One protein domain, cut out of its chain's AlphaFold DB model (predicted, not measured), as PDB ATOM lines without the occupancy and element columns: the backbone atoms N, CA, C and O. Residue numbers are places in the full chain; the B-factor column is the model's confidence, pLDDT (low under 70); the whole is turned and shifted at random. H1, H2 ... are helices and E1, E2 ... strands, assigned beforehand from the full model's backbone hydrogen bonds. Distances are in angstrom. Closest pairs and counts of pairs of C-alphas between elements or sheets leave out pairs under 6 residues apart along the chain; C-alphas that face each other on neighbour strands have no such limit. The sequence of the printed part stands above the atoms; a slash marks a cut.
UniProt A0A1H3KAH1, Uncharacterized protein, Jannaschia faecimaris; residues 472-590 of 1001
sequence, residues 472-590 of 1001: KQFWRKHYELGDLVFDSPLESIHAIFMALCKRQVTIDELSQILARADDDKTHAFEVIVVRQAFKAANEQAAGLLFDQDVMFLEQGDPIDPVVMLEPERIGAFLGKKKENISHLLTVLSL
ATOM      1  N   LYS A 472     148.987 139.761 108.537       74.38
ATOM      2  CA  LYS A 472     150.099 138.848 108.226       74.38
ATOM      3  C   LYS A 472     150.861 138.511 109.517       74.38
ATOM      4  O   LYS A 472     151.290 139.417 110.228       74.38
ATOM      5  N   GLN A 473     151.014 137.222 109.820       77.00
ATOM      6  CA  GLN A 473     151.719 136.721 111.007       77.00
ATOM      7  C   GLN A 473     152.804 135.725 110.575       77.00
ATOM      8  O   GLN A 473     152.558 134.521 110.460       77.00
ATOM      9  N   PHE A 474     154.013 136.232 110.319       73.62
ATOM     10  CA  PHE A 474     155.157 135.415 109.886       73.62
ATOM     11  C   PHE A 474     155.618 134.421 110.957       73.62
ATOM     12  O   PHE A 474     156.036 133.316 110.636       73.62
ATOM     13  N   TRP A 475     155.476 134.784 112.231       77.06
ATOM     14  CA  TRP A 475     155.861 133.956 113.377       77.06
ATOM     15  C   TRP A 475     154.882 132.815 113.673       77.06
ATOM     16  O   TRP A 475     155.207 131.916 114.450       77.06
ATOM     17  N   ARG A 476     153.659 132.870 113.131       81.31
ATOM     18  CA  ARG A 476     152.596 131.932 113.489       81.31
ATOM     19  C   ARG A 476     152.837 130.583 112.818       81.31
ATOM     20  O   ARG A 476     152.854 130.492 111.587       81.31
ATOM     21  N   LYS A 477     153.002 129.555 113.659       81.75
ATOM     22  CA  LYS A 477     153.313 128.166 113.273       81.75
ATOM     23  C   LYS A 477     152.149 127.201 113.464       81.75
ATOM     24  O   LYS A 477     152.294 126.015 113.199       81.75
ATOM     25  N   HIS A 478     151.009 127.678 113.952       85.62
ATOM     26  CA  HIS A 478     149.800 126.867 114.012       85.62
ATOM     27  C   HIS A 478     148.567 127.672 113.626       85.62
ATOM     28  O   HIS A 478     148.531 128.884 113.853       85.62
ATOM     29  N   TYR A 479     147.543 126.990 113.124       85.19
ATOM     30  CA  TYR A 479     146.239 127.578 112.831       85.19
ATOM     31  C   TYR A 479     145.127 126.614 113.230       85.19
ATOM     32  O   TYR A 479     145.215 125.422 112.935       85.19
ATOM     33  N   GLU A 480     144.087 127.135 113.878       82.38
ATOM     34  CA  GLU A 480     142.836 126.398 114.044       82.38
ATOM     35  C   GLU A 480     142.110 126.327 112.699       82.38
ATOM     36  O   GLU A 480     142.177 127.269 111.904       82.38
ATOM     37  N   LEU A 481     141.347 125.260 112.451       81.94
ATOM     38  CA  LEU A 481     140.513 125.173 111.243       81.94
ATOM     39  C   LEU A 481     139.564 126.382 111.113       81.94
ATOM     40  O   LEU A 481     139.373 126.927 110.023       81.94
ATOM     41  N   GLY A 482     139.042 126.862 112.246       80.38
ATOM     42  CA  GLY A 482     138.199 128.057 112.324       80.38
ATOM     43  C   GLY A 482     138.877 129.363 111.914       80.38
ATOM     44  O   GLY A 482     138.166 130.313 111.579       80.38
ATOM     45  N   ASP A 483     140.210 129.400 111.863       80.81
ATOM     46  CA  ASP A 483     140.986 130.564 111.422       80.81
ATOM     47  C   ASP A 483     141.204 130.597 109.907       80.81
ATOM     48  O   ASP A 483     141.657 131.609 109.374       80.81
ATOM     49  N   LEU A 484     140.928 129.486 109.220       85.31
ATOM     50  CA  LEU A 484     141.240 129.292 107.803       85.31
ATOM     51  C   LEU A 484     139.995 129.081 106.947       85.31
ATOM     52  O   LEU A 484     139.990 129.453 105.777       85.31
ATOM     53  N   VAL A 485     138.948 128.482 107.515       86.06
ATOM     54  CA  VAL A 485     137.723 128.130 106.792       86.06
ATOM     55  C   VAL A 485     136.595 129.056 107.209       86.06
ATOM     56  O   VAL A 485     136.184 129.062 108.366       86.06
ATOM     57  N   PHE A 486     136.072 129.825 106.264       81.75
ATOM     58  CA  PHE A 486     135.028 130.832 106.437       81.75
ATOM     59  C   PHE A 486     133.851 130.540 105.503       81.75
ATOM     60  O   PHE A 486     134.006 129.873 104.485       81.75
ATOM     61  N   ASP A 487     132.678 131.096 105.812       77.38
ATOM     62  CA  ASP A 487     131.503 130.918 104.945       77.38
ATOM     63  C   ASP A 487     131.675 131.591 103.577       77.38
ATOM     64  O   ASP A 487     131.017 131.192 102.623       77.38
ATOM     65  N   SER A 488     132.555 132.598 103.475       81.94
ATOM     66  CA  SER A 488     132.999 133.152 102.196       81.94
ATOM     67  C   SER A 488     134.164 132.317 101.641       81.94
ATOM     68  O   SER A 488     135.231 132.256 102.272       81.94
ATOM     69  N   PRO A 489     134.019 131.707 100.447       88.62
ATOM     70  CA  PRO A 489     135.120 131.020  99.779       88.62
ATOM     71  C   PRO A 489     136.328 131.933  99.547       88.62
ATOM     72  O   PRO A 489     137.459 131.512  99.776       88.62
ATOM     73  N   LEU A 490     136.100 133.198  99.164       88.69
ATOM     74  CA  LEU A 490     137.176 134.170  98.954       88.69
ATOM     75  C   LEU A 490     137.990 134.403 100.234       88.69
ATOM     76  O   LEU A 490     139.219 134.358 100.199       88.69
ATOM     77  N   GLU A 491     137.318 134.615 101.370       86.81
ATOM     78  CA  GLU A 491     137.997 134.788 102.660       86.81
ATOM     79  C   GLU A 491     138.801 133.553 103.051       86.81
ATOM     80  O   GLU A 491     139.939 133.693 103.495       86.81
ATOM     81  N   SER A 492     138.252 132.359 102.815       89.12
ATOM     82  CA  SER A 492     138.955 131.099 103.068       89.12
ATOM     83  C   SER A 492     140.218 130.968 102.236       89.12
ATOM     84  O   SER A 492     141.287 130.710 102.783       89.12
ATOM     85  N   ILE A 493     140.137 131.214 100.924       92.50
ATOM     86  CA  ILE A 493     141.311 131.159 100.046       92.50
ATOM     87  C   ILE A 493     142.380 132.132 100.545       92.50
ATOM     88  O   ILE A 493     143.533 131.743 100.730       92.50
ATOM     89  N   HIS A 494     142.006 133.387 100.802       89.44
ATOM     90  CA  HIS A 494     142.956 134.385 101.274       89.44
ATOM     91  C   HIS A 494     143.566 134.008 102.624       89.44
ATOM     92  O   HIS A 494     144.777 134.128 102.774       89.44
ATOM     93  N   ALA A 495     142.783 133.532 103.592       87.44
ATOM     94  CA  ALA A 495     143.302 133.128 104.893       87.44
ATOM     95  C   ALA A 495     144.255 131.930 104.795       87.44
ATOM     96  O   ALA A 495     145.319 131.949 105.412       87.44
ATOM     97  N   ILE A 496     143.928 130.937 103.966       90.12
ATOM     98  CA  ILE A 496     144.771 129.766 103.702       90.12
ATOM     99  C   ILE A 496     146.102 130.190 103.063       90.12
ATOM    100  O   ILE A 496     147.165 129.824 103.562       90.12
ATOM    101  N   PHE A 497     146.075 131.013 102.011       89.94
ATOM    102  CA  PHE A 497     147.298 131.521 101.370       89.94
ATOM    103  C   PHE A 497     148.092 132.445 102.298       89.94
ATOM    104  O   PHE A 497     149.320 132.384 102.349       89.94
ATOM    105  N   MET A 498     147.419 133.260 103.106       85.62
ATOM    106  CA  MET A 498     148.091 134.080 104.109       85.62
ATOM    107  C   MET A 498     148.744 133.232 105.205       85.62
ATOM    108  O   MET A 498     149.806 133.603 105.703       85.62
ATOM    109  N   ALA A 499     148.149 132.097 105.572       84.88
ATOM    110  CA  ALA A 499     148.682 131.188 106.577       84.88
ATOM    111  C   ALA A 499     149.874 130.370 106.065       84.88
ATOM    112  O   ALA A 499     150.895 130.312 106.756       84.88
ATOM    113  N   LEU A 500     149.743 129.794 104.863       84.25
ATOM    114  CA  LEU A 500     150.665 128.807 104.278       84.25
ATOM    115  C   LEU A 500     151.631 129.380 103.240       84.25
ATOM    116  O   LEU A 500     152.664 128.798 102.950       84.25
ATOM    117  N   CYS A 501     151.325 130.521 102.637       83.62
ATOM    118  CA  CYS A 501     152.213 131.175 101.672       83.62
ATOM    119  C   CYS A 501     152.728 132.525 102.186       83.62
ATOM    120  O   CYS A 501     153.611 133.112 101.568       83.62
ATOM    121  N   LYS A 502     152.178 133.029 103.303       80.69
ATOM    122  CA  LYS A 502     152.480 134.349 103.893       80.69
ATOM    123  C   LYS A 502     152.292 135.524 102.917       80.69
ATOM    124  O   LYS A 502     152.849 136.605 103.107       80.69
ATOM    125  N   ARG A 503     151.449 135.338 101.898       84.00
ATOM    126  CA  ARG A 503     151.083 136.338 100.886       84.00
ATOM    127  C   ARG A 503     149.630 136.167 100.460       84.00
ATOM    128  O   ARG A 503     149.016 135.140 100.730       84.00
ATOM    129  N   GLN A 504     149.096 137.168  99.770       84.62
ATOM    130  CA  GLN A 504     147.787 137.041  99.143       84.62
ATOM    131  C   GLN A 504     147.859 136.099  97.929       84.62
ATOM    132  O   GLN A 504     148.917 135.929  97.314       84.62
ATOM    133  N   VAL A 505     146.724 135.474  97.620       89.62
ATOM    134  CA  VAL A 505     146.532 134.644  96.425       89.62
ATOM    135  C   VAL A 505     146.560 135.515  95.159       89.62
ATOM    136  O   VAL A 505     146.091 136.655  95.185       89.62
ATOM    137  N   THR A 506     147.120 135.002  94.064       90.50
ATOM    138  CA  THR A 506     147.123 135.681  92.756       90.50
ATOM    139  C   THR A 506     145.864 135.359  91.942       90.50
ATOM    140  O   THR A 506     145.114 134.437  92.263       90.50
ATOM    141  N   ILE A 507     145.617 136.102  90.857       90.00
ATOM    142  CA  ILE A 507     144.474 135.834  89.962       90.00
ATOM    143  C   ILE A 507     144.587 134.486  89.252       90.00
ATOM    144  O   ILE A 507     143.584 133.779  89.129       90.00
ATOM    145  N   ASP A 508     145.791 134.099  88.839       90.25
ATOM    146  CA  ASP A 508     146.022 132.797  88.212       90.25
ATOM    147  C   ASP A 508     145.726 131.658  89.187       90.25
ATOM    148  O   ASP A 508     145.061 130.686  88.833       90.25
ATOM    149  N   GLU A 509     146.163 131.799  90.438       92.88
ATOM    150  CA  GLU A 509     145.898 130.825  91.496       92.88
ATOM    151  C   GLU A 509     144.403 130.729  91.805       92.88
ATOM    152  O   GLU A 509     143.864 129.624  91.870       92.88
ATOM    153  N   LEU A 510     143.707 131.868  91.918       93.38
ATOM    154  CA  LEU A 510     142.250 131.905  92.070       93.38
ATOM    155  C   LEU A 510     141.544 131.187  90.913       93.38
ATOM    156  O   LEU A 510     140.669 130.351  91.142       93.38
ATOM    157  N   SER A 511     141.947 131.471  89.676       91.06
ATOM    158  CA  SER A 511     141.357 130.871  88.475       91.06
ATOM    159  C   SER A 511     141.582 129.359  88.424       91.06
ATOM    160  O   SER A 511     140.662 128.609  88.106       91.06
ATOM    161  N   GLN A 512     142.777 128.891  88.793       92.25
ATOM    162  CA  GLN A 512     143.101 127.463  88.863       92.25
ATOM    163  C   GLN A 512     142.310 126.738  89.955       92.25
ATOM    164  O   GLN A 512     141.815 125.637  89.712       92.25
ATOM    165  N   ILE A 513     142.171 127.343  91.139       94.06
ATOM    166  CA  ILE A 513     141.364 126.792  92.238       94.06
ATOM    167  C   ILE A 513     139.916 126.613  91.780       94.06
ATOM    168  O   ILE A 513     139.345 125.541  91.973       94.06
ATOM    169  N   LEU A 514     139.341 127.633  91.136       92.31
ATOM    170  CA  LEU A 514     137.966 127.581  90.643       92.31
ATOM    171  C   LEU A 514     137.780 126.582  89.501       92.31
ATOM    172  O   LEU A 514     136.804 125.842  89.512       92.31
ATOM    173  N   ALA A 515     138.718 126.504  88.554       90.31
ATOM    174  CA  ALA A 515     138.659 125.519  87.474       90.31
ATOM    175  C   ALA A 515     138.665 124.081  88.021       90.31
ATOM    176  O   ALA A 515     137.821 123.276  87.645       90.31
ATOM    177  N   ARG A 516     139.554 123.784  88.983       89.38
ATOM    178  CA  ARG A 516     139.593 122.478  89.667       89.38
ATOM    179  C   ARG A 516     138.338 122.210  90.501       89.38
ATOM    180  O   ARG A 516     138.021 121.050  90.754       89.38
ATOM    181  N   ALA A 517     137.669 123.256  90.987       88.88
ATOM    182  CA  ALA A 517     136.429 123.117  91.740       88.88
ATOM    183  C   ALA A 517     135.223 122.835  90.832       88.88
ATOM    184  O   ALA A 517     134.387 122.012  91.190       88.88
ATOM    185  N   ASP A 518     135.170 123.447  89.645       85.19
ATOM    186  CA  ASP A 518     134.102 123.237  88.656       85.19
ATOM    187  C   ASP A 518     134.072 121.787  88.107       85.19
ATOM    188  O   ASP A 518     133.017 121.307  87.671       85.19
ATOM    189  N   ASP A 519     135.203 121.072  88.172       84.19
ATOM    190  CA  ASP A 519     135.325 119.662  87.777       84.19
ATOM    191  C   ASP A 519     134.634 118.692  88.761       84.19
ATOM    192  O   ASP A 519     134.212 117.600  88.363       84.19
ATOM    193  N   ASP A 520     134.476 119.072  90.036       80.31
ATOM    194  CA  ASP A 520     133.874 118.232  91.077       80.31
ATOM    195  C   ASP A 520     132.460 118.710  91.437       80.31
ATOM    196  O   ASP A 520     132.250 119.600  92.259       80.31
ATOM    197  N   LYS A 521     131.461 118.058  90.834       80.94
ATOM    198  CA  LYS A 521     130.033 118.349  91.061       80.94
ATOM    199  C   LYS A 521     129.399 117.514  92.176       80.94
ATOM    200  O   LYS A 521     128.176 117.516  92.307       80.94
ATOM    201  N   THR A 522     130.189 116.739  92.920       83.00
ATOM    202  CA  THR A 522     129.657 115.776  93.903       83.00
ATOM    203  C   THR A 522     129.378 116.394  95.270       83.00
ATOM    204  O   THR A 522     128.521 115.896  95.996       83.00
ATOM    205  N   HIS A 523     130.040 117.504  95.597       87.00
ATOM    206  CA  HIS A 523     129.890 118.214  96.866       87.00
ATOM    207  C   HIS A 523     129.474 119.671  96.638       87.00
ATOM    208  O   HIS A 523     129.481 120.171  95.514       87.00
ATOM    209  N   ALA A 524     129.108 120.359  97.723       87.31
ATOM    210  CA  ALA A 524     128.827 121.789  97.681       87.31
ATOM    211  C   ALA A 524     130.057 122.572  97.183       87.31
ATOM    212  O   ALA A 524     131.196 122.252  97.537       87.31
ATOM    213  N   PHE A 525     129.822 123.601  96.372       88.75
ATOM    214  CA  PHE A 525     130.881 124.356  95.700       88.75
ATOM    215  C   PHE A 525     131.880 124.958  96.699       88.75
ATOM    216  O   PHE A 525     133.090 124.818  96.527       88.75
ATOM    217  N   GLU A 526     131.391 125.543  97.794       88.62
ATOM    218  CA  GLU A 526     132.230 126.136  98.835       88.62
ATOM    219  C   GLU A 526     133.179 125.119  99.490       88.62
ATOM    220  O   GLU A 526     134.336 125.438  99.764       88.62
ATOM    221  N   VAL A 527     132.730 123.872  99.671       91.81
ATOM    222  CA  VAL A 527     133.525 122.789 100.270       91.81
ATOM    223  C   VAL A 527     134.702 122.436  99.368       91.81
ATOM    224  O   VAL A 527     135.844 122.333  99.826       91.81
ATOM    225  N   ILE A 528     134.433 122.274  98.072       92.81
ATOM    226  CA  ILE A 528     135.467 121.924  97.102       92.81
ATOM    227  C   ILE A 528     136.449 123.077  96.919       92.81
ATOM    228  O   ILE A 528     137.655 122.833  96.928       92.81
ATOM    229  N   VAL A 529     135.977 124.322  96.816       92.88
ATOM    230  CA  VAL A 529     136.855 125.494  96.673       92.88
ATOM    231  C   VAL A 529     137.838 125.593  97.841       92.88
ATOM    232  O   VAL A 529     139.041 125.715  97.611       92.88
ATOM    233  N   VAL A 530     137.363 125.459  99.085       92.44
ATOM    234  CA  VAL A 530     138.225 125.465 100.281       92.44
ATOM    235  C   VAL A 530     139.265 124.343 100.217       92.44
ATOM    236  O   VAL A 530     140.458 124.578 100.422       92.44
ATOM    237  N   ARG A 531     138.842 123.124  99.868       92.62
ATOM    238  CA  ARG A 531     139.742 121.970  99.733       92.62
ATOM    239  C   ARG A 531     140.820 122.194  98.670       92.62
ATOM    240  O   ARG A 531     141.984 121.863  98.898       92.62
ATOM    241  N   GLN A 532     140.453 122.738  97.511       93.38
ATOM    242  CA  GLN A 532     141.401 123.030  96.433       93.38
ATOM    243  C   GLN A 532     142.352 124.171  96.806       93.38
ATOM    244  O   GLN A 532     143.529 124.107  96.457       93.38
ATOM    245  N   ALA A 533     141.889 125.159  97.576       93.31
ATOM    246  CA  ALA A 533     142.732 126.232  98.089       93.31
ATOM    247  C   ALA A 533     143.852 125.702  98.996       93.31
ATOM    248  O   ALA A 533     145.008 126.069  98.810       93.31
ATOM    249  N   PHE A 534     143.541 124.785  99.919       91.31
ATOM    250  CA  PHE A 534     144.555 124.131 100.753       91.31
ATOM    251  C   PHE A 534     145.582 123.351  99.932       91.31
ATOM    252  O   PHE A 534     146.781 123.447 100.193       91.31
ATOM    253  N   LYS A 535     145.129 122.579  98.938       89.44
ATOM    254  CA  LYS A 535     146.031 121.823  98.057       89.44
ATOM    255  C   LYS A 535     146.967 122.759  97.294       89.44
ATOM    256  O   LYS A 535     148.179 122.581  97.359       89.44
ATOM    257  N   ALA A 536     146.412 123.786  96.652       90.38
ATOM    258  CA  ALA A 536     147.182 124.766  95.894       90.38
ATOM    259  C   ALA A 536     148.180 125.525  96.783       90.38
ATOM    260  O   ALA A 536     149.352 125.639  96.436       90.38
ATOM    261  N   ALA A 537     147.755 125.995  97.957       89.19
ATOM    262  CA  ALA A 537     148.632 126.713  98.875       89.19
ATOM    263  C   ALA A 537     149.794 125.837  99.376       89.19
ATOM    264  O   ALA A 537     150.929 126.305  99.426       89.19
ATOM    265  N   ASN A 538     149.546 124.558  99.684       83.31
ATOM    266  CA  ASN A 538     150.601 123.617 100.075       83.31
ATOM    267  C   ASN A 538     151.601 123.343  98.939       83.31
ATOM    268  O   ASN A 538     152.807 123.306  99.185       83.31
ATOM    269  N   GLU A 539     151.120 123.188  97.700       83.81
ATOM    270  CA  GLU A 539     151.973 123.040  96.508       83.81
ATOM    271  C   GLU A 539     152.911 124.249  96.343       83.81
ATOM    272  O   GLU A 539     154.102 124.081  96.083       83.81
ATOM    273  N   GLN A 540     152.394 125.465  96.547       82.81
ATOM    274  CA  GLN A 540     153.172 126.704  96.429       82.81
ATOM    275  C   GLN A 540     154.120 126.934  97.612       82.81
ATOM    276  O   GLN A 540     155.245 127.400  97.424       82.81
ATOM    277  N   ALA A 541     153.694 126.595  98.831       74.81
ATOM    278  CA  ALA A 541     154.491 126.767 100.042       74.81
ATOM    279  C   ALA A 541     155.817 125.993  99.984       74.81
ATOM    280  O   ALA A 541     156.835 126.485 100.465       74.81
ATOM    281  N   ALA A 542     155.825 124.824  99.335       63.31
ATOM    282  CA  ALA A 542     157.015 123.990  99.168       63.31
ATOM    283  C   ALA A 542     158.155 124.664  98.374       63.31
ATOM    284  O   ALA A 542     159.298 124.218  98.464       63.31
ATOM    285  N   GLY A 543     157.862 125.719  97.603       55.12
ATOM    286  CA  GLY A 543     158.845 126.480  96.825       55.12
ATOM    287  C   GLY A 543     159.351 127.764  97.492       55.12
ATOM    288  O   GLY A 543     160.177 128.460  96.902       55.12
ATOM    289  N   LEU A 544     158.854 128.116  98.682       59.66
ATOM    290  CA  LEU A 544     159.217 129.365  99.355       59.66
ATOM    291  C   LEU A 544     160.562 129.250 100.087       59.66
ATOM    292  O   LEU A 544     160.927 128.201 100.606       59.66
ATOM    293  N   LEU A 545     161.284 130.373 100.174       48.34
ATOM    294  CA  LEU A 545     162.570 130.495 100.883       48.34
ATOM    295  C   LEU A 545     162.458 130.331 102.414       48.34
ATOM    296  O   LEU A 545     163.477 130.334 103.105       48.34
ATOM    297  N   PHE A 546     161.240 130.208 102.941       55.59
ATOM    298  CA  PHE A 546     160.928 130.124 104.363       55.59
ATOM    299  C   PHE A 546     160.441 128.711 104.685       55.59
ATOM    300  O   PHE A 546     159.460 128.257 104.098       55.59
ATOM    301  N   ASP A 547     161.126 128.018 105.593       52.41
ATOM    302  CA  ASP A 547     160.780 126.649 105.982       52.41
ATOM    303  C   ASP A 547     159.478 126.665 106.797       52.41
ATOM    304  O   ASP A 547     159.430 127.161 107.925       52.41
ATOM    305  N   GLN A 548     158.378 126.214 106.192       58.28
ATOM    306  CA  GLN A 548     157.060 126.277 106.815       58.28
ATOM    307  C   GLN A 548     156.697 124.960 107.492       58.28
ATOM    308  O   GLN A 548     156.101 124.061 106.895       58.28
ATOM    309  N   ASP A 549     156.990 124.905 108.784       69.50
ATOM    310  CA  ASP A 549     156.390 123.951 109.705       69.50
ATOM    311  C   ASP A 549     155.091 124.551 110.266       69.50
ATOM    312  O   ASP A 549     155.067 125.091 111.376       69.50
ATOM    313  N   VAL A 550     154.011 124.517 109.478       78.81
ATOM    314  CA  VAL A 550     152.675 124.924 109.940       78.81
ATOM    315  C   VAL A 550     151.904 123.703 110.436       78.81
ATOM    316  O   VAL A 550     151.729 122.729 109.711       78.81
ATOM    317  N   MET A 551     151.423 123.770 111.675       84.69
ATOM    318  CA  MET A 551     150.572 122.755 112.290       84.69
ATOM    319  C   MET A 551     149.099 123.177 112.247       84.69
ATOM    320  O   MET A 551     148.755 124.289 112.646       84.69
ATOM    321  N   PHE A 552     148.217 122.282 111.815       85.69
ATOM    322  CA  PHE A 552     146.775 122.503 111.924       85.69
ATOM    323  C   PHE A 552     146.259 121.950 113.244       85.69
ATOM    324  O   PHE A 552     146.650 120.857 113.664       85.69
ATOM    325  N   LEU A 553     145.395 122.725 113.892       85.12
ATOM    326  CA  LEU A 553     144.756 122.377 115.149       85.12
ATOM    327  C   LEU A 553     143.234 122.352 114.987       85.12
ATOM    328  O   LEU A 553     142.665 123.029 114.123       85.12
ATOM    329  N   GLU A 554     142.586 121.580 115.846       82.25
ATOM    330  CA  GLU A 554     141.159 121.656 116.101       82.25
ATOM    331  C   GLU A 554     140.922 121.631 117.609       82.25
ATOM    332  O   GLU A 554     141.253 120.659 118.283       82.25
ATOM    333  N   GLN A 555     140.367 122.718 118.148       78.00
ATOM    334  CA  GLN A 555     140.201 122.898 119.591       78.00
ATOM    335  C   GLN A 555     141.539 122.673 120.325       78.00
ATOM    336  O   GLN A 555     141.613 121.959 121.322       78.00
ATOM    337  N   GLY A 556     142.633 123.247 119.832       79.31
ATOM    338  CA  GLY A 556     143.971 123.147 120.415       79.31
ATOM    339  C   GLY A 556     144.669 121.794 120.239       79.31
ATOM    340  O   GLY A 556     145.828 121.669 120.647       79.31
ATOM    341  N   ASP A 557     144.002 120.794 119.655       84.12
ATOM    342  CA  ASP A 557     144.530 119.456 119.391       84.12
ATOM    343  C   ASP A 557     145.087 119.350 117.958       84.12
ATOM    344  O   ASP A 557     144.413 119.774 117.022       84.12
ATOM    345  N   PRO A 558     146.289 118.777 117.738       84.94
ATOM    346  CA  PRO A 558     146.798 118.547 116.388       84.94
ATOM    347  C   PRO A 558     145.881 117.628 115.578       84.94
ATOM    348  O   PRO A 558     145.527 116.542 116.043       84.94
ATOM    349  N   ILE A 559     145.556 118.036 114.351       84.12
ATOM    350  CA  ILE A 559     144.766 117.243 113.404       84.12
ATOM    351  C   ILE A 559     145.621 116.813 112.212       84.12
ATOM    352  O   ILE A 559     146.484 117.558 111.743       84.12
ATOM    353  N   ASP A 560     145.374 115.601 111.712       80.31
ATOM    354  CA  ASP A 560     145.970 115.130 110.463       80.31
ATOM    355  C   ASP A 560     145.443 115.980 109.285       80.31
ATOM    356  O   ASP A 560     144.227 116.021 109.060       80.31
ATOM    357  N   PRO A 561     146.323 116.640 108.508       79.25
ATOM    358  CA  PRO A 561     145.928 117.394 107.323       79.25
ATOM    359  C   PRO A 561     145.105 116.582 106.316       79.25
ATOM    360  O   PRO A 561     144.262 117.154 105.635       79.25
ATOM    361  N   VAL A 562     145.317 115.267 106.195       82.19
ATOM    362  CA  VAL A 562     144.536 114.420 105.277       82.19
ATOM    363  C   VAL A 562     143.076 114.376 105.706       82.19
ATOM    364  O   VAL A 562     142.196 114.647 104.892       82.19
ATOM    365  N   VAL A 563     142.839 114.114 106.993       85.44
ATOM    366  CA  VAL A 563     141.499 114.070 107.598       85.44
ATOM    367  C   VAL A 563     140.846 115.452 107.558       85.44
ATOM    368  O   VAL A 563     139.667 115.585 107.239       85.44
ATOM    369  N   MET A 564     141.617 116.510 107.823       85.56
ATOM    370  CA  MET A 564     141.142 117.894 107.736       85.56
ATOM    371  C   MET A 564     140.605 118.245 106.336       85.56
ATOM    372  O   MET A 564     139.659 119.022 106.217       85.56
ATOM    373  N   LEU A 565     141.204 117.684 105.278       88.12
ATOM    374  CA  LEU A 565     140.872 117.975 103.878       88.12
ATOM    375  C   LEU A 565     139.795 117.058 103.275       88.12
ATOM    376  O   LEU A 565     139.535 117.133 102.064       88.12
ATOM    377  N   GLU A 566     139.165 116.206 104.084       90.31
ATOM    378  CA  GLU A 566     137.998 115.426 103.674       90.31
ATOM    379  C   GLU A 566     136.799 116.361 103.404       90.31
ATOM    380  O   GLU A 566     136.477 117.210 104.247       90.31
ATOM    381  N   PRO A 567     136.120 116.255 102.240       90.94
ATOM    382  CA  PRO A 567     134.976 117.108 101.908       90.94
ATOM    383  C   PRO A 567     133.871 117.096 102.971       90.94
ATOM    384  O   PRO A 567     133.321 118.143 103.307       90.94
ATOM    385  N   GLU A 568     133.571 115.931 103.542       91.56
ATOM    386  CA  GLU A 568     132.566 115.753 104.588       91.56
ATOM    387  C   GLU A 568     132.937 116.525 105.856       91.56
ATOM    388  O   GLU A 568     132.071 117.134 106.491       91.56
ATOM    389  N   ARG A 569     134.231 116.554 106.203       89.38
ATOM    390  CA  ARG A 569     134.740 117.280 107.370       89.38
ATOM    391  C   ARG A 569     134.620 118.788 107.181       89.38
ATOM    392  O   ARG A 569     134.078 119.461 108.059       89.38
ATOM    393  N   ILE A 570     135.062 119.303 106.033       89.88
ATOM    394  CA  ILE A 570     134.937 120.726 105.674       89.88
ATOM    395  C   ILE A 570     133.456 121.134 105.630       89.88
ATOM    396  O   ILE A 570     133.084 122.168 106.186       89.88
ATOM    397  N   GLY A 571     132.600 120.310 105.020       90.25
ATOM    398  CA  GLY A 571     131.158 120.554 104.935       90.25
ATOM    399  C   GLY A 571     130.480 120.610 106.303       90.25
ATOM    400  O   GLY A 571     129.736 121.553 106.581       90.25
ATOM    401  N   ALA A 572     130.779 119.656 107.190       90.06
ATOM    402  CA  ALA A 572     130.270 119.660 108.561       90.06
ATOM    403  C   ALA A 572     130.742 120.895 109.348       90.06
ATOM    404  O   ALA A 572     129.957 121.499 110.082       90.06
ATOM    405  N   PHE A 573     132.003 121.299 109.165       87.94
ATOM    406  CA  PHE A 573     132.563 122.485 109.810       87.94
ATOM    407  C   PHE A 573     131.864 123.775 109.354       87.94
ATOM    408  O   PHE A 573     131.413 124.557 110.190       87.94
ATOM    409  N   LEU A 574     131.696 123.970 108.041       86.38
ATOM    410  CA  LEU A 574     130.970 125.116 107.474       86.38
ATOM    411  C   LEU A 574     129.506 125.162 107.936       86.38
ATOM    412  O   LEU A 574     128.995 126.236 108.256       86.38
ATOM    413  N   GLY A 575     128.835 124.008 108.016       86.56
ATOM    414  CA  GLY A 575     127.474 123.911 108.552       86.56
ATOM    415  C   GLY A 575     127.385 124.412 109.997       86.56
ATOM    416  O   GLY A 575     126.617 125.330 110.287       86.56
ATOM    417  N   LYS A 576     128.245 123.884 110.879       85.00
ATOM    418  CA  LYS A 576     128.321 124.299 112.291       85.00
ATOM    419  C   LYS A 576     128.642 125.790 112.435       85.00
ATOM    420  O   LYS A 576     128.073 126.472 113.285       85.00
ATOM    421  N   LYS A 577     129.517 126.322 111.579       80.62
ATOM    422  CA  LYS A 577     129.909 127.737 111.583       80.62
ATOM    423  C   LYS A 577     128.731 128.662 111.255       80.62
ATOM    424  O   LYS A 577     128.483 129.618 111.994       80.62
ATOM    425  N   LYS A 578     127.939 128.333 110.229       80.44
ATOM    426  CA  LYS A 578     126.706 129.065 109.873       80.44
ATOM    427  C   LYS A 578     125.676 129.050 111.013       80.44
ATOM    428  O   LYS A 578     125.054 130.080 111.301       80.44
ATOM    429  N   GLU A 579     125.518 127.915 111.695       82.62
ATOM    430  CA  GLU A 579     124.639 127.783 112.868       82.62
ATOM    431  C   GLU A 579     125.115 128.651 114.043       82.62
ATOM    432  O   GLU A 579     124.327 129.413 114.613       82.62
ATOM    433  N   ASN A 580     126.413 128.610 114.359       78.25
ATOM    434  CA  ASN A 580     127.015 129.383 115.448       78.25
ATOM    435  C   ASN A 580     126.865 130.894 115.251       78.25
ATOM    436  O   ASN A 580     126.498 131.602 116.191       78.25
ATOM    437  N   ILE A 581     127.115 131.397 114.039       75.25
ATOM    438  CA  ILE A 581     126.930 132.820 113.720       75.25
ATOM    439  C   ILE A 581     125.464 133.217 113.892       75.25
ATOM    440  O   ILE A 581     125.171 134.241 114.509       75.25
ATOM    441  N   SER A 582     124.536 132.399 113.387       76.88
ATOM    442  CA  SER A 582     123.096 132.652 113.517       76.88
ATOM    443  C   SER A 582     122.664 132.724 114.987       76.88
ATOM    444  O   SER A 582     121.866 133.585 115.371       76.88
ATOM    445  N   HIS A 583     123.236 131.863 115.832       78.12
ATOM    446  CA  HIS A 583     123.012 131.891 117.272       78.12
ATOM    447  C   HIS A 583     123.576 133.163 117.926       78.12
ATOM    448  O   HIS A 583     122.842 133.853 118.636       78.12
ATOM    449  N   LEU A 584     124.833 133.526 117.635       75.25
ATOM    450  CA  LEU A 584     125.476 134.746 118.147       75.25
ATOM    451  C   LEU A 584     124.665 136.004 117.820       75.25
ATOM    452  O   LEU A 584     124.432 136.832 118.697       75.25
ATOM    453  N   LEU A 585     124.173 136.114 116.585       71.56
ATOM    454  CA  LEU A 585     123.342 137.236 116.135       71.56
ATOM    455  C   LEU A 585     122.020 137.351 116.902       71.56
ATOM    456  O   LEU A 585     121.516 138.452 117.101       71.56
ATOM    457  N   THR A 586     121.450 136.224 117.334       73.12
ATOM    458  CA  THR A 586     120.184 136.209 118.082       73.12
ATOM    459  C   THR A 586     120.385 136.654 119.533       73.12
ATOM    460  O   THR A 586     119.519 137.310 120.109       73.12
ATOM    461  N   VAL A 587     121.526 136.301 120.129       70.56
ATOM    462  CA  VAL A 587     121.826 136.569 121.542       70.56
ATOM    463  C   VAL A 587     122.380 137.985 121.758       70.56
ATOM    464  O   VAL A 587     122.166 138.572 122.818       70.56
ATOM    465  N   LEU A 588     123.059 138.559 120.760       67.75
ATOM    466  CA  LEU A 588     123.849 139.785 120.898       67.75
ATOM    467  C   LEU A 588     123.230 140.965 120.136       67.75
ATOM    468  O   LEU A 588     123.697 141.367 119.076       67.75
ATOM    469  N   SER A 589     122.165 141.545 120.698       61.75
ATOM    470  CA  SER A 589     121.500 142.742 120.153       61.75
ATOM    471  C   SER A 589     122.088 144.045 120.715       61.75
ATOM    472  O   SER A 589     121.422 144.818 121.402       61.75
ATOM    473  N   LEU A 590     123.364 144.311 120.432       66.00
ATOM    474  CA  LEU A 590     123.979 145.595 120.776       66.00
ATOM    475  C   LEU A 590     123.615 146.646 119.713       66.00
ATOM    476  O   LEU A 590     123.664 146.353 118.523       66.00
TER     477      LEU A 590
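Overview. This is residues 472 to 590 of the 1001 residues of an uncharacterized protein of Jannaschia faecimaris (UniProt A0A1H3KAH1). H3 lies in the core with H1 and H2 packed on it, a two-stranded sheet, E1 and E2, sits on the side away from H2, and the long H5 starts at the body and sticks out as an arm from residue 579. The printed part has 119 residues, mostly helix, in the order E1, H1, H2, H3, E2, H4, H5; the sheet is E1 = E2, parallel. It is compact, radius of gyration of the C-alphas 14.7 A, spanning 46 by 35 by 28 A.

Arrangement. E1, residues 478 to 480, and E2, residues 551 to 554, are parallel neighbours at 26 degrees, with N 479 and O 551 3.0 A apart, within hydrogen-bond range. With H1, residues 489 to 500, H2, residues 507 to 518, and H3, residues 525 to 541, between them they form a strand-helix-strand unit, two parallel neighbour strands joined through helices. H3 is the hub. It touches H1 at a shallow tilt of 22 degrees, the same way, the C-alphas of Ile 493 and Ala 533 closest at 5.5 A. It touches H2 at a steep tilt of 46 degrees, opposite ways, with Ala 517 and Val 529 closest, C-alphas 5.5 A apart. H5, residues 567 to 587, touches H3 with residues 567 to 574 alone, at a steep tilt of 66 degrees, opposite ways; the C-alphas of Val 527 and Gly 571 are closest, 5.7 A. H4, residues 561 to 564, is close to H5 but not clearly touching, closest C-alphas Met 564 and Ile 570, 7.1 A. In H1, H2, H3 and H5 every O i to N i+4 pair is within hydrogen-bond range; H4 is too short for one.

Along the chain. E1 begins at C-alpha 478, (149.800, 126.867, 114.012). H3 is 24.1 A long, H5 30.6 A, ending at C-alpha 587, (121.826, 136.569, 121.542).

Size, cuts and confidence. The C-alphas of Leu 545 and Ser 589 are farthest apart, 47.0 A. The printed part has no cut and no long link. Residues 542 to 549 and 588 to 590 have pLDDT under 70.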